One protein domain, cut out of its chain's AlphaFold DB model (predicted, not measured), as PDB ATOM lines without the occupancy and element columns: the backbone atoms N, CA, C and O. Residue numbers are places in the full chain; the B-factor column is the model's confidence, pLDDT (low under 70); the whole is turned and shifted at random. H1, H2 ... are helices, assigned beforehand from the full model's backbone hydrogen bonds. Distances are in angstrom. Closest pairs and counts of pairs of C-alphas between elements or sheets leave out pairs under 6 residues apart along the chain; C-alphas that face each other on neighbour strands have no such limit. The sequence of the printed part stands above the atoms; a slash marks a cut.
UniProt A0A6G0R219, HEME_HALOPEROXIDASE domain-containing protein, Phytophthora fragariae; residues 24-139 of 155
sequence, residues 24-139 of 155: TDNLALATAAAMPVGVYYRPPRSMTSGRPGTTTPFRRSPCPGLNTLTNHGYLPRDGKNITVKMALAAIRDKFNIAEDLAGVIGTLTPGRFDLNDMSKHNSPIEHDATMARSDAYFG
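Overview. This is residues 24 to 139 of the 155 residues of the protein "HEME_HALOPEROXIDASE domain-containing protein" of Phytophthora fragariae (UniProt A0A6G0R219). With little regular structure, this is a core of loops around the short helices H2 and H5, with H1 set off at one side, touching no helix, and the hairpin of H3 and H4 at another side, where H3 packs on H2. The 116 printed residues include five named helices, H1 to H5 in order, and no named strand; the class is all helix, with 44 residues in named elements. It is compact, radius of gyration of the C-alphas 13.9 A, spanning 35 by 34 by 25 A.

Arrangement. H1, residues 24 to 34, touches no helix. H2, residues 64 to 71, touches H3, residues 84 to 95, about perpendicular at 83 degrees; the closest C-alphas, of Leu 69 and Ala 90, are 7.2 A apart. H3 and H4, residues 99 to 106, touch as a hairpin, opposite ways at a steep tilt of 39 degrees; the closest C-alphas, of Val 84 and Gly 106, are 5.4 A apart. H5, residues 115 to 119, and H2 are close but not clearly touching, the closest C-alphas, of Leu 66 and Leu 115, 7.8 A apart. Every O i to N i+4 pair is within hydrogen-bond range in H1, H2 and H3, against 2 of 4 in H4 and 0 of 1 in H5, where 2 of 2 O i to N i+3 pairs are.

Along the chain. H1 begins at C-alpha 24 (26.843, -13.979, 22.967) and measures 15.2 A, H3 15.8 A; H5 ends at C-alpha 119 (15.146, 8.010, 29.828).

Size, cuts and confidence. The printed part has no cut. Links H1 to H2 and H2 to H3 are long. Residues 99 to 110 have pLDDT under 70.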
ATOM      1  N   THR A  24      27.269 -14.747  24.145       93.00
ATOM      2  CA  THR A  24      26.843 -13.979  22.967       93.00
ATOM      3  C   THR A  24      26.861 -12.477  23.239       93.00
ATOM      4  O   THR A  24      27.323 -11.709  22.398       93.00
ATOM      5  N   ASP A  25      26.417 -12.056  24.425       94.06
ATOM      6  CA  ASP A  25      26.465 -10.652  24.848       94.06
ATOM      7  C   ASP A  25      27.907 -10.139  24.900       94.06
ATOM      8  O   ASP A  25      28.227  -9.081  24.356       94.06
ATOM      9  N   ASN A  26      28.800 -10.922  25.512       93.69
ATOM     10  CA  ASN A  26      30.216 -10.584  25.618       93.69
ATOM     11  C   ASN A  26      30.892 -10.515  24.244       93.69
ATOM     12  O   ASN A  26      31.687  -9.608  23.995       93.69
ATOM     13  N   LEU A  27      30.539 -11.419  23.326       93.88
ATOM     14  CA  LEU A  27      31.026 -11.382  21.949       93.88
ATOM     15  C   LEU A  27      30.534 -10.134  21.206       93.88
ATOM     16  O   LEU A  27      31.316  -9.497  20.500       93.88
ATOM     17  N   ALA A  28      29.265  -9.757  21.371       94.25
ATOM     18  CA  ALA A  28      28.708  -8.561  20.747       94.25
ATOM     19  C   ALA A  28      29.373  -7.281  21.280       94.25
ATOM     20  O   ALA A  28      29.706  -6.391  20.495       94.25
ATOM     21  N   LEU A  29      29.614  -7.199  22.593       95.44
ATOM     22  CA  LEU A  29      30.344  -6.092  23.221       95.44
ATOM     23  C   LEU A  29      31.783  -5.997  22.706       95.44
ATOM     24  O   LEU A  29      32.217  -4.916  22.312       95.44
ATOM     25  N   ALA A  30      32.500  -7.123  22.652       94.56
ATOM     26  CA  ALA A  30      33.867  -7.174  22.139       94.56
ATOM     27  C   ALA A  30      33.935  -6.786  20.655       94.56
ATOM     28  O   ALA A  30      34.784  -5.989  20.262       94.56
ATOM     29  N   THR A  31      32.999  -7.292  19.847       95.31
ATOM     30  CA  THR A  31      32.893  -6.957  18.421       95.31
ATOM     31  C   THR A  31      32.664  -5.466  18.240       95.31
ATOM     32  O   THR A  31      33.392  -4.827  17.488       95.31
ATOM     33  N   ALA A  32      31.704  -4.889  18.969       96.38
ATOM     34  CA  ALA A  32      31.443  -3.458  18.925       96.38
ATOM     35  C   ALA A  32      32.699  -2.661  19.309       96.38
ATOM     36  O   ALA A  32      33.117  -1.789  18.554       96.38
ATOM     37  N   ALA A  33      33.329  -2.981  20.444       95.00
ATOM     38  CA  ALA A  33      34.511  -2.280  20.944       95.00
ATOM     39  C   ALA A  33      35.717  -2.350  19.990       95.00
ATOM     40  O   ALA A  33      36.492  -1.400  19.925       95.00
ATOM     41  N   ALA A  34      35.859  -3.439  19.231       96.00
ATOM     42  CA  ALA A  34      36.940  -3.620  18.264       96.00
ATOM     43  C   ALA A  34      36.747  -2.828  16.955       96.00
ATOM     44  O   ALA A  34      37.697  -2.679  16.185       96.00
ATOM     45  N   MET A  35      35.541  -2.322  16.668       96.19
ATOM     46  CA  MET A  35      35.281  -1.594  15.423       96.19
ATOM     47  C   MET A  35      35.953  -0.214  15.423       96.19
ATOM     48  O   MET A  35      35.765   0.546  16.380       96.19
ATOM     49  N   PRO A  36      36.636   0.176  14.325       97.81
ATOM     50  CA  PRO A  36      37.237   1.500  14.212       97.81
ATOM     51  C   PRO A  36      36.221   2.621  14.457       97.81
ATOM     52  O   PRO A  36      35.044   2.520  14.093       97.81
ATOM     53  N   VAL A  37      36.678   3.708  15.075       97.25
ATOM     54  CA  VAL A  37      35.861   4.909  15.297       97.25
ATOM     55  C   VAL A  37      35.397   5.476  13.949       97.25
ATOM     56  O   VAL A  37      36.156   5.520  12.985       97.25
ATOM     57  N   GLY A  38      34.133   5.892  13.873       96.06
ATOM     58  CA  GLY A  38      33.460   6.348  12.655       96.06
ATOM     59  C   GLY A  38      32.695   5.247  11.917       96.06
ATOM     60  O   GLY A  38      31.717   5.555  11.236       96.06
ATOM     61  N   VAL A  39      33.051   3.969  12.094       97.75
ATOM     62  CA  VAL A  39      32.297   2.860  11.490       97.75
ATOM     63  C   VAL A  39      30.968   2.692  12.221       97.75
ATOM     64  O   VAL A  39      30.925   2.577  13.449       97.75
ATOM     65  N   TYR A  40      29.875   2.684  11.462       96.94
ATOM     66  CA  TYR A  40      28.541   2.496  12.015       96.94
ATOM     67  C   TYR A  40      28.355   1.068  12.535       96.94
ATOM     68  O   TYR A  40      28.607   0.092  11.830       96.94
ATOM     69  N   TYR A  41      27.853   0.958  13.759       96.25
ATOM     70  CA  TYR A  41      27.411  -0.283  14.372       96.25
ATOM     71  C   TYR A  41      26.130  -0.030  15.150       96.25
ATOM     72  O   TYR A  41      26.099   0.776  16.084       96.25
ATOM     73  N   ARG A  42      25.073  -0.756  14.787       95.50
ATOM     74  CA  ARG A  42      23.831  -0.782  15.549       95.50
ATOM     75  C   ARG A  42      23.740  -2.107  16.301       95.50
ATOM     76  O   ARG A  42      23.680  -3.144  15.642       95.50
ATOM     77  N   PRO A  43      23.689  -2.094  17.641       95.31
ATOM     78  CA  PRO A  43      23.539  -3.327  18.394       95.31
ATOM     79  C   PRO A  43      22.180  -3.992  18.119       95.31
ATOM     80  O   PRO A  43      21.198  -3.299  17.815       95.31
ATOM     81  N   PRO A  44      22.096  -5.329  18.244       94.88
ATOM     82  CA  PRO A  44      20.839  -6.057  18.116       94.88
ATOM     83  C   PRO A  44      19.777  -5.536  19.090       94.88
ATOM     84  O   PRO A  44      20.076  -5.228  20.247       94.88
ATOM     85  N   ARG A  45      18.512  -5.489  18.643       95.00
ATOM     86  CA  ARG A  45      17.380  -5.074  19.495       95.00
ATOM     87  C   ARG A  45      17.245  -5.938  20.750       95.00
ATOM     88  O   ARG A  45      16.939  -5.400  21.800       95.00
ATOM     89  N   SER A  46      17.528  -7.238  20.660       95.31
ATOM     90  CA  SER A  46      17.470  -8.171  21.795       95.31
ATOM     91  C   SER A  46      18.473  -7.863  22.914       95.31
ATOM     92  O   SER A  46      18.273  -8.298  24.041       95.31
ATOM     93  N   MET A  47      19.535  -7.107  22.620       96.44
ATOM     94  CA  MET A  47      20.607  -6.762  23.562       96.44
ATOM     95  C   MET A  47      20.632  -5.268  23.906       96.44
ATOM     96  O   MET A  47      21.579  -4.791  24.535       96.44
ATOM     97  N   THR A  48      19.622  -4.517  23.467       97.62
ATOM     98  CA  THR A  48      19.579  -3.059  23.577       97.62
ATOM     99  C   THR A  48      18.318  -2.626  24.297       97.62
ATOM    100  O   THR A  48      17.228  -3.059  23.943       97.62
ATOM    101  N   SER A  49      18.458  -1.726  25.265       97.69
ATOM    102  CA  SER A  49      17.324  -1.103  25.940       97.69
ATOM    103  C   SER A  49      17.683   0.311  26.374       97.69
ATOM    104  O   SER A  49      18.849   0.622  26.641       97.69
ATOM    105  N   GLY A  50      16.671   1.167  26.426       96.25
ATOM    106  CA  GLY A  50      16.753   2.512  26.967       96.25
ATOM    107  C   GLY A  50      16.005   2.671  28.274       96.25
ATOM    108  O   GLY A  50      15.922   3.784  28.769       96.25
ATOM    109  N   ARG A  51      15.475   1.598  28.867       96.19
ATOM    110  CA  ARG A  51      14.762   1.697  30.145       96.19
ATOM    111  C   ARG A  51      15.710   2.094  31.289       96.19
ATOM    112  O   ARG A  51      16.803   1.531  31.405       96.19
ATOM    113  N   PRO A  52      15.319   3.015  32.182       92.56
ATOM    114  CA  PRO A  52      16.082   3.268  33.401       92.56
ATOM    115  C   PRO A  52      16.301   1.969  34.194       92.56
ATOM    116  O   PRO A  52      15.388   1.155  34.319       92.56
ATOM    117  N   GLY A  53      17.523   1.739  34.681       90.75
ATOM    118  CA  GLY A  53      17.866   0.527  35.443       90.75
ATOM    119  C   GLY A  53      17.928  -0.781  34.639       90.75
ATOM    120  O   GLY A  53      18.031  -1.849  35.241       90.75
ATOM    121  N   THR A  54      17.872  -0.734  33.302       93.88
ATOM    122  CA  THR A  54      18.036  -1.940  32.475       93.88
ATOM    123  C   THR A  54      19.389  -2.619  32.720       93.88
ATOM    124  O   THR A  54      20.363  -1.964  33.089       93.88
ATOM    125  N   THR A  55      19.460  -3.939  32.510       93.62
ATOM    126  CA  THR A  55      20.687  -4.740  32.640       93.62
ATOM    127  C   THR A  55      21.282  -5.164  31.299       93.62
ATOM    128  O   THR A  55      22.456  -5.507  31.282       93.62
ATOM    129  N   THR A  56      20.580  -5.001  30.167       95.50
ATOM    130  CA  THR A  56      21.070  -5.298  28.796       95.50
ATOM    131  C   THR A  56      22.522  -4.857  28.487       95.50
ATOM    132  O   THR A  56      23.004  -3.858  29.018       95.50
ATOM    133  N   PRO A  57      23.245  -5.539  27.591       96.31
ATOM    134  CA  PRO A  57      24.621  -5.165  27.258       96.31
ATOM    135  C   PRO A  57      24.759  -3.747  26.690       96.31
ATOM    136  O   PRO A  57      25.667  -3.019  27.088       96.31
ATOM    137  N   PHE A  58      23.840  -3.337  25.809       97.75
ATOM    138  CA  PHE A  58      23.848  -2.026  25.168       97.75
ATOM    139  C   PHE A  58      22.758  -1.115  25.748       97.75
ATOM    140  O   PHE A  58      21.586  -1.496  25.837       97.75
ATOM    141  N   ARG A  59      23.150   0.112  26.103       97.31
ATOM    142  CA  ARG A  59      22.277   1.206  26.543       97.31
ATOM    143  C   ARG A  59      22.075   2.200  25.417       97.31
ATOM    144  O   ARG A  59      23.027   2.562  24.724       97.31
ATOM    145  N   ARG A  60      20.849   2.665  25.232       97.06
ATOM    146  CA  ARG A  60      20.523   3.781  24.334       97.06
ATOM    147  C   ARG A  60      19.573   4.735  25.052       97.06
ATOM    148  O   ARG A  60      18.976   4.360  26.051       97.06
ATOM    149  N   SER A  61      19.474   5.963  24.569       93.44
ATOM    150  CA  SER A  61      18.622   7.011  25.143       93.44
ATOM    151  C   SER A  61      17.451   7.337  24.206       93.44
ATOM    152  O   SER A  61      17.461   6.910  23.046       93.44
ATOM    153  N   PRO A  62      16.465   8.144  24.629       92.75
ATOM    154  CA  PRO A  62      15.502   8.751  23.707       92.75
ATOM    155  C   PRO A  62      16.160   9.736  22.716       92.75
ATOM    156  O   PRO A  62      15.575  10.053  21.678       92.75
ATOM    157  N   CYS A  63      17.390  10.201  22.979       92.25
ATOM    158  CA  CYS A  63      18.085  11.190  22.156       92.25
ATOM    159  C   CYS A  63      18.725  10.559  20.898       92.25
ATOM    160  O   CYS A  63      19.691   9.792  21.002       92.25
ATOM    161  N   PRO A  64      18.272  10.915  19.678       93.75
ATOM    162  CA  PRO A  64      18.850  10.372  18.448       93.75
ATOM    163  C   PRO A  64      20.318  10.783  18.240       93.75
ATOM    164  O   PRO A  64      21.099   9.986  17.719       93.75
ATOM    165  N   GLY A  65      20.711  11.985  18.673       93.00
ATOM    166  CA  GLY A  65      22.075  12.499  18.513       93.00
ATOM    167  C   GLY A  65      23.110  11.662  19.267       93.00
ATOM    168  O   GLY A  65      24.036  11.128  18.659       93.00
ATOM    169  N   LEU A  66      22.923  11.469  20.576       93.88
ATOM    170  CA  LEU A  66      23.854  10.683  21.397       93.88
ATOM    171  C   LEU A  66      23.892   9.212  20.976       93.88
ATOM    172  O   LEU A  66      24.970   8.629  20.870       93.88
ATOM    173  N   ASN A  67      22.737   8.636  20.635       96.94
ATOM    174  CA  ASN A  67      22.676   7.285  20.081       96.94
ATOM    175  C   ASN A  67      23.504   7.152  18.799       96.94
ATOM    176  O   ASN A  67      24.154   6.128  18.593       96.94
ATOM    177  N   THR A  68      23.495   8.174  17.942       97.25
ATOM    178  CA  THR A  68      24.294   8.197  16.710       97.25
ATOM    179  C   THR A  68      25.784   8.242  17.031       97.25
ATOM    180  O   THR A  68      26.535   7.404  16.533       97.25
ATOM    181  N   LEU A  69      26.218   9.131  17.929       97.31
ATOM    182  CA  LEU A  69      27.624   9.212  18.350       97.31
ATOM    183  C   LEU A  69      28.134   7.885  18.929       97.31
ATOM    184  O   LEU A  69      29.218   7.422  18.572       97.31
ATOM    185  N   THR A  70      27.325   7.234  19.760       97.81
ATOM    186  CA  THR A  70      27.605   5.906  20.312       97.81
ATOM    187  C   THR A  70      27.634   4.820  19.231       97.81
ATOM    188  O   THR A  70      28.535   3.988  19.225       97.81
ATOM    189  N   ASN A  71      26.708   4.828  18.269       98.19
ATOM    190  CA  ASN A  71      26.707   3.864  17.160       98.19
ATOM    191  C   ASN A  71      27.900   4.039  16.207       98.19
ATOM    192  O   ASN A  71      28.290   3.084  15.544       98.19
ATOM    193  N   HIS A  72      28.505   5.225  16.143       98.31
ATOM    194  CA  HIS A  72      29.739   5.468  15.391       98.31
ATOM    195  C   HIS A  72      31.013   5.322  16.239       98.31
ATOM    196  O   HIS A  72      32.113   5.433  15.707       98.31
ATOM    197  N   GLY A  73      30.905   5.045  17.541       97.69
ATOM    198  CA  GLY A  73      32.064   4.895  18.423       97.69
ATOM    199  C   GLY A  73      32.768   6.205  18.783       97.69
ATOM    200  O   GLY A  73      33.888   6.167  19.279       97.69
ATOM    201  N   TYR A  74      32.133   7.359  18.550       97.62
ATOM    202  CA  TYR A  74      32.601   8.647  19.084       97.62
ATOM    203  C   TYR A  74      32.340   8.766  20.593       97.62
ATOM    204  O   TYR A  74      33.012   9.518  21.292       97.62
ATOM    205  N   LEU A  75      31.383   7.981  21.086       96.81
ATOM    206  CA  LEU A  75      31.173   7.655  22.494       96.81
ATOM    207  C   LEU A  75      31.303   6.129  22.678       96.81
ATOM    208  O   LEU A  75      31.177   5.401  21.686       96.81
ATOM    209  N   PRO A  76      31.525   5.622  23.911       97.56
ATOM    210  CA  PRO A  76      31.517   4.189  24.206       97.56
ATOM    211  C   PRO A  76      30.317   3.491  23.562       97.56
ATOM    212  O   PRO A  76      29.177   3.903  23.775       97.56
ATOM    213  N   ARG A  77      30.572   2.469  22.730       97.88
ATOM    214  CA  ARG A  77      29.558   1.827  21.863       97.88
ATOM    215  C   ARG A  77      28.486   1.059  22.637       97.88
ATOM    216  O   ARG A  77      27.366   0.880  22.143       97.88
ATOM    217  N   ASP A  78      28.817   0.633  23.849       97.81
ATOM    218  CA  ASP A  78      27.889   0.052  24.818       97.81
ATOM    219  C   ASP A  78      26.922   1.091  25.408       97.81
ATOM    220  O   ASP A  78      25.884   0.713  25.943       97.81
ATOM    221  N   GLY A  79      27.193   2.387  25.226       96.62
ATOM    222  CA  GLY A  79      26.384   3.482  25.751       96.62
ATOM    223  C   GLY A  79      26.535   3.671  27.257       96.62
ATOM    224  O   GLY A  79      25.634   4.239  27.872       96.62
ATOM    225  N   LYS A  80      27.630   3.178  27.848       95.31
ATOM    226  CA  LYS A  80      27.866   3.212  29.292       95.31
ATOM    227  C   LYS A  80      29.020   4.131  29.663       95.31
ATOM    228  O   LYS A  80      29.913   4.396  28.856       95.31
ATOM    229  N   ASN A  81      29.039   4.559  30.922       93.69
ATOM    230  CA  ASN A  81      30.165   5.242  31.552       93.69
ATOM    231  C   ASN A  81      30.599   6.538  30.828       93.69
ATOM    232  O   ASN A  81      31.784   6.892  30.792       93.69
ATOM    233  N   ILE A  82      29.640   7.255  30.240       92.44
ATOM    234  CA  ILE A  82      29.859   8.480  29.471       92.44
ATOM    235  C   ILE A  82      29.991   9.646  30.443       92.44
ATOM    236  O   ILE A  82      29.140   9.851  31.298       92.44
ATOM    237  N   THR A  83      31.053  10.439  30.319       90.56
ATOM    238  CA  THR A  83      31.142  11.704  31.063       90.56
ATOM    239  C   THR A  83      30.519  12.840  30.273       90.56
ATOM    240  O   THR A  83      30.563  12.833  29.040       90.56
ATOM    241  N   VAL A  84      30.032  13.864  30.977       86.19
ATOM    242  CA  VAL A  84      29.551  15.102  30.343       86.19
ATOM    243  C   VAL A  84      30.610  15.640  29.380       86.19
ATOM    244  O   VAL A  84      30.334  15.794  28.198       86.19
ATOM    245  N   LYS A  85      31.862  15.795  29.833       86.31
ATOM    246  CA  LYS A  85      32.974  16.285  29.001       86.31
ATOM    247  C   LYS A  85      33.171  15.477  27.708       86.31
ATOM    248  O   LYS A  85      33.417  16.074  26.664       86.31
ATOM    249  N   MET A  86      33.064  14.146  27.764       91.06
ATOM    250  CA  MET A  86      33.146  13.293  26.569       91.06
ATOM    251  C   MET A  86      31.995  13.572  25.599       91.06
ATOM    252  O   MET A  86      32.233  13.707  24.400       91.06
ATOM    253  N   ALA A  87      30.768  13.687  26.114       90.06
ATOM    254  CA  ALA A  87      29.593  13.996  25.306       90.06
ATOM    255  C   ALA A  87      29.703  15.376  24.640       90.06
ATOM    256  O   ALA A  87      29.523  15.463  23.426       90.06
ATOM    257  N   LEU A  88      30.075  16.425  25.389       87.00
ATOM    258  CA  LEU A  88      30.243  17.781  24.843       87.00
ATOM    259  C   LEU A  88      31.288  17.802  23.721       87.00
ATOM    260  O   LEU A  88      31.036  18.341  22.645       87.00
ATOM    261  N   ALA A  89      32.445  17.167  23.947       88.81
ATOM    262  CA  ALA A  89      33.517  17.111  22.958       88.81
ATOM    263  C   ALA A  89      33.073  16.402  21.668       88.81
ATOM    264  O   ALA A  89      33.321  16.913  20.577       88.81
ATOM    265  N   ALA A  90      32.383  15.262  21.783       92.25
ATOM    266  CA  ALA A  90      31.892  14.514  20.628       92.25
ATOM    267  C   ALA A  90      30.795  15.270  19.860       92.25
ATOM    268  O   ALA A  90      30.804  15.277  18.631       92.25
ATOM    269  N   ILE A  91      29.874  15.937  20.564       90.62
ATOM    270  CA  ILE A  91      28.821  16.764  19.953       90.62
ATOM    271  C   ILE A  91      29.437  17.927  19.176       90.62
ATOM    272  O   ILE A  91      29.093  18.133  18.012       90.62
ATOM    273  N   ARG A  92      30.380  18.653  19.786       88.69
ATOM    274  CA  ARG A  92      31.054  19.781  19.136       88.69
ATOM    275  C   ARG A  92      31.795  19.335  17.881       88.69
ATOM    276  O   ARG A  92      31.653  19.945  16.831       88.69
ATOM    277  N   ASP A  93      32.562  18.257  17.989       93.00
ATOM    278  CA  ASP A  93      33.410  17.768  16.903       93.00
ATOM    279  C   ASP A  93      32.609  17.154  15.741       93.00
ATOM    280  O   ASP A  93      32.988  17.302  14.583       93.00
ATOM    281  N   LYS A  94      31.496  16.460  16.023       94.31
ATOM    282  CA  LYS A  94      30.761  15.687  14.999       94.31
ATOM    283  C   LYS A  94      29.481  16.328  14.504       94.31
ATOM    284  O   LYS A  94      29.086  16.053  13.375       94.31
ATOM    285  N   PHE A  95      28.846  17.169  15.310       90.56
ATOM    286  CA  PHE A  95      27.637  17.888  14.910       90.56
ATOM    287  C   PHE A  95      27.867  19.384  14.705       90.56
ATOM    288  O   PHE A  95      26.961  20.052  14.219       90.56
ATOM    289  N   ASN A  96      29.055  19.912  15.031       89.44
ATOM    290  CA  ASN A  96      29.348  21.347  14.970       89.44
ATOM    291  C   ASN A  96      28.333  22.189  15.769       89.44
ATOM    292  O   ASN A  96      27.934  23.278  15.363       89.44
ATOM    293  N   ILE A  97      27.888  21.646  16.902       82.69
ATOM    294  CA  ILE A  97      26.968  22.299  17.833       82.69
ATOM    295  C   ILE A  97      27.798  22.918  18.961       82.69
ATOM    296  O   ILE A  97      28.683  22.260  19.516       82.69
ATOM    297  N   ALA A  98      27.527  24.185  19.277       71.00
ATOM    298  CA  ALA A  98      28.217  24.917  20.332       71.00
ATOM    299  C   ALA A  98      27.884  24.369  21.734       71.00
ATOM    300  O   ALA A  98      26.933  23.615  21.942       71.00
ATOM    301  N   GLU A  99      28.709  24.732  22.718       62.44
ATOM    302  CA  GLU A  99      28.614  24.191  24.077       62.44
ATOM    303  C   GLU A  99      27.370  24.657  24.853       62.44
ATOM    304  O   GLU A  99      27.092  24.115  25.916       62.44
ATOM    305  N   ASP A 100      26.588  25.608  24.337       61.53
ATOM    306  CA  ASP A 100      25.376  26.129  24.978       61.53
ATOM    307  C   ASP A 100      24.238  25.093  25.021       61.53
ATOM    308  O   ASP A 100      23.690  24.815  26.090       61.53
ATOM    309  N   LEU A 101      23.949  24.424  23.899       60.31
ATOM    310  CA  LEU A 101      23.013  23.295  23.835       60.31
ATOM    311  C   LEU A 101      23.569  22.068  24.572       60.31
ATOM    312  O   LEU A 101      22.834  21.254  25.130       60.31
ATOM    313  N   ALA A 102      24.891  21.952  24.604       54.44
ATOM    314  CA  ALA A 102      25.597  20.883  25.282       54.44
ATOM    315  C   ALA A 102      25.594  21.092  26.823       54.44
ATOM    316  O   ALA A 102      25.548  20.127  27.586       54.44
ATOM    317  N   GLY A 103      25.525  22.343  27.290       53.69
ATOM    318  CA  GLY A 103      25.381  22.732  28.694       53.69
ATOM    319  C   GLY A 103      24.066  22.268  29.318       53.69
ATOM    320  O   GLY A 103      24.044  21.942  30.502       53.69
ATOM    321  N   VAL A 104      23.009  22.121  28.510       61.09
ATOM    322  CA  VAL A 104      21.784  21.422  28.920       61.09
ATOM    323  C   VAL A 104      22.121  19.966  29.238       61.09
ATOM    324  O   VAL A 104      21.866  19.543  30.339       61.09
ATOM    325  N   ILE A 105      22.832  19.206  28.404       60.47
ATOM    326  CA  ILE A 105      23.228  17.816  28.750       60.47
ATOM    327  C   ILE A 105      24.092  17.756  30.031       60.47
ATOM    328  O   ILE A 105      23.992  16.809  30.813       60.47
ATOM    329  N   GLY A 106      24.919  18.780  30.270       56.22
ATOM    330  CA  GLY A 106      25.807  18.859  31.430       56.22
ATOM    331  C   GLY A 106      25.133  19.110  32.781       56.22
ATOM    332  O   GLY A 106      25.730  18.784  33.806       56.22
ATOM    333  N   THR A 107      23.906  19.636  32.812       59.91
ATOM    334  CA  THR A 107      23.171  19.899  34.064       59.91
ATOM    335  C   THR A 107      22.324  18.712  34.540       59.91
ATOM    336  O   THR A 107      21.738  18.780  35.619       59.91
ATOM    337  N   LEU A 108      22.247  17.619  33.767       55.59
ATOM    338  CA  LEU A 108      21.087  16.710  33.807       55.59
ATOM    339  C   LEU A 108      21.406  15.277  34.242       55.59
ATOM    340  O   LEU A 108      20.514  14.437  34.285       55.59
ATOM    341  N   THR A 109      22.647  15.003  34.633       55.66
ATOM    342  CA  THR A 109      23.063  13.710  35.197       55.66
ATOM    343  C   THR A 109      24.298  13.923  36.079       55.66
ATOM    344  O   THR A 109      24.974  14.945  35.916       55.66
ATOM    345  N   PRO A 110      24.638  13.016  37.020       64.19
ATOM    346  CA  PRO A 110      25.957  13.043  37.656       64.19
ATOM    347  C   PRO A 110      27.041  13.164  36.573       64.19
ATOM    348  O   PRO A 110      26.804  12.794  35.426       64.19
ATOM    349  N   GLY A 111      28.238  13.669  36.894       76.62
ATOM    350  CA  GLY A 111      29.290  13.951  35.890       76.62
ATOM    351  C   GLY A 111      29.685  12.771  34.972       76.62
ATOM    352  O   GLY A 111      30.477  12.943  34.042       76.62
ATOM    353  N   ARG A 112      29.120  11.589  35.234       86.56
ATOM    354  CA  ARG A 112      29.184  10.326  34.517       86.56
ATOM    355  C   ARG A 112      27.795   9.662  34.511       86.56
ATOM    356  O   ARG A 112      27.170   9.604  35.565       86.56
ATOM    357  N   PHE A 113      27.362   9.144  33.366       89.06
ATOM    358  CA  PHE A 113      26.048   8.530  33.155       89.06
ATOM    359  C   PHE A 113      26.090   7.427  32.090       89.06
ATOM    360  O   PHE A 113      26.995   7.390  31.249       89.06
ATOM    361  N   ASP A 114      25.084   6.559  32.103       93.81
ATOM    362  CA  ASP A 114      24.765   5.658  30.997       93.81
ATOM    363  C   ASP A 114      23.645   6.276  30.145       93.81
ATOM    364  O   ASP A 114      22.805   7.029  30.634       93.81
ATOM    365  N   LEU A 115      23.586   5.968  28.846       93.81
ATOM    366  CA  LEU A 115      22.602   6.594  27.951       93.81
ATOM    367  C   LEU A 115      21.145   6.387  28.401       93.81
ATOM    368  O   LEU A 115      20.317   7.273  28.207       93.81
ATOM    369  N   ASN A 116      20.819   5.247  29.008       94.00
ATOM    370  CA  ASN A 116      19.465   4.963  29.486       94.00
ATOM    371  C   ASN A 116      19.071   5.778  30.732       94.00
ATOM    372  O   ASN A 116      17.884   5.848  31.043       94.00
ATOM    373  N   ASP A 117      20.019   6.412  31.431       90.94
ATOM    374  CA  ASP A 117      19.710   7.296  32.566       90.94
ATOM    375  C   ASP A 117      18.921   8.529  32.106       90.94
ATOM    376  O   ASP A 117      18.074   9.043  32.834       90.94
ATOM    377  N   MET A 118      19.130   8.948  30.853       88.56
ATOM    378  CA  MET A 118      18.393  10.043  30.217       88.56
ATOM    379  C   MET A 118      16.931   9.709  29.929       88.56
ATOM    380  O   MET A 118      16.205  10.585  29.484       88.56
ATOM    381  N   SER A 119      16.510   8.458  30.112       91.81
ATOM    382  CA  SER A 119      15.146   8.010  29.828       91.81
ATOM    383  C   SER A 119      14.225   8.096  31.046       91.81
ATOM    384  O   SER A 119      13.124   7.549  31.032       91.81
ATOM    385  N   LYS A 120      14.693   8.686  32.151       89.75
ATOM    386  CA  LYS A 120      13.884   8.848  33.354       89.75
ATOM    387  C   LYS A 120      12.839   9.942  33.120       89.75
ATOM    388  O   LYS A 120      13.170  11.122  33.087       89.75
ATOM    389  N   HIS A 121      11.581   9.529  33.024       88.75
ATOM    390  CA  HIS A 121      10.468  10.439  32.790       88.75
ATOM    391  C   HIS A 121      10.338  11.531  33.848       88.75
ATOM    392  O   HIS A 121      10.549  11.283  35.041       88.75
ATOM    393  N   ASN A 122      10.010  12.747  33.397       81.88
ATOM    394  CA  ASN A 122       9.947  13.963  34.214       81.88
ATOM    395  C   ASN A 122      11.249  14.249  34.980       81.88
ATOM    396  O   ASN A 122      11.245  14.803  36.081       81.88
ATOM    397  N   SER A 123      12.389  13.847  34.410       73.69
ATOM    398  CA  SER A 123      13.699  14.059  35.006       73.69
ATOM    399  C   SER A 123      14.780  14.188  33.939       73.69
ATOM    400  O   SER A 123      15.239  13.225  33.338       73.69
ATOM    401  N   PRO A 124      15.386  15.359  33.829       74.50
ATOM    402  CA  PRO A 124      14.831  16.643  33.392       74.50
ATOM    403  C   PRO A 124      14.733  16.799  31.852       74.50
ATOM    404  O   PRO A 124      14.352  17.865  31.384       74.50
ATOM    405  N   ILE A 125      15.104  15.775  31.066       80.44
ATOM    406  CA  ILE A 125      15.080  15.814  29.586       80.44
ATOM    407  C   ILE A 125      13.903  15.033  29.021       80.44
ATOM    408  O   ILE A 125      13.264  15.490  28.082       80.44
ATOM    409  N   GLU A 126      13.673  13.818  29.522       89.69
ATOM    410  CA  GLU A 126      12.659  12.937  28.952       89.69
ATOM    411  C   GLU A 126      11.262  13.450  29.303       89.69
ATOM    412  O   GLU A 126      10.973  13.759  30.464       89.69
ATOM    413  N   HIS A 127      10.441  13.596  28.266       92.12
ATOM    414  CA  HIS A 127       9.130  14.222  28.306       92.12
ATOM    415  C   HIS A 127       8.221  13.607  27.234       92.12
ATOM    416  O   HIS A 127       8.703  13.064  26.241       92.12
ATOM    417  N   ASP A 128       6.910  13.765  27.404       93.44
ATOM    418  CA  ASP A 128       5.896  13.299  26.451       93.44
ATOM    419  C   ASP A 128       5.846  14.150  25.170       93.44
ATOM    420  O   ASP A 128       6.500  15.191  25.054       93.44
ATOM    421  N   ALA A 129       5.048  13.712  24.195       91.38
ATOM    422  CA  ALA A 129       4.884  14.336  22.885       91.38
ATOM    423  C   ALA A 129       6.198  14.427  22.092       91.38
ATOM    424  O   ALA A 129       6.447  15.384  21.351       91.38
ATOM    425  N   THR A 130       7.063  13.416  22.229       89.69
ATOM    426  CA  THR A 130       8.260  13.339  21.388       89.69
ATOM    427  C   THR A 130       7.886  13.014  19.940       89.69
ATOM    428  O   THR A 130       6.910  12.327  19.654       89.69
ATOM    429  N   MET A 131       8.721  13.444  18.993       90.69
ATOM    430  CA  MET A 131       8.453  13.242  17.563       90.69
ATOM    431  C   MET A 131       8.524  11.779  17.094       90.69
ATOM    432  O   MET A 131       8.096  11.463  15.988       90.69
ATOM    433  N   ALA A 132       9.162  10.892  17.860       92.62
ATOM    434  CA  ALA A 132       9.536   9.569  17.356       92.62
ATOM    435  C   ALA A 132       9.486   8.446  18.395       92.62
ATOM    436  O   ALA A 132       9.789   7.304  18.054       92.62
ATOM    437  N   ARG A 133       9.163   8.735  19.656       93.62
ATOM    438  CA  ARG A 133       9.039   7.746  20.731       93.62
ATOM    439  C   ARG A 133       7.704   7.946  21.428       93.62
ATOM    440  O   ARG A 133       7.260   9.080  21.580       93.62
ATOM    441  N   SER A 134       7.075   6.842  21.803       93.94
ATOM    442  CA  SER A 134       5.825   6.876  22.555       93.94
ATOM    443  C   SER A 134       6.046   7.521  23.915       93.94
ATOM    444  O   SER A 134       7.081   7.295  24.539       93.94
ATOM    445  N   ASP A 135       5.035   8.251  24.369       94.44
ATOM    446  CA  ASP A 135       4.950   8.792  25.723       94.44
ATOM    447  C   ASP A 135       5.154   7.695  26.772       94.44
ATOM    448  O   ASP A 135       4.779   6.529  26.566       94.44
ATOM    449  N   ALA A 136       5.703   8.078  27.926       93.56
ATOM    450  CA  ALA A 136       6.061   7.134  28.983       93.56
ATOM    451  C   ALA A 136       4.852   6.321  29.475       93.56
ATOM    452  O   ALA A 136       5.001   5.156  29.853       93.56
ATOM    453  N   TYR A 137       3.648   6.903  29.403       94.25
ATOM    454  CA  TYR A 137       2.378   6.250  29.727       94.25
ATOM    455  C   TYR A 137       2.174   4.916  28.989       94.25
ATOM    456  O   TYR A 137       1.675   3.957  29.578       94.25
ATOM    457  N   PHE A 138       2.590   4.821  27.720       93.94
ATOM    458  CA  PHE A 138       2.417   3.607  26.914       93.94
ATOM    459  C   PHE A 138       3.436   2.509  27.246       93.94
ATOM    460  O   PHE A 138       3.284   1.374  26.803       93.94
ATOM    461  N   GLY A 139       4.474   2.826  28.026       91.94
ATOM    462  CA  GLY A 139       5.414   1.840  28.557       91.94
ATOM    463  C   GLY A 139       6.345   1.202  27.523       91.94
ATOM    464  O   GLY A 139       7.003   0.208  27.845       91.94
TER     465      GLY A 139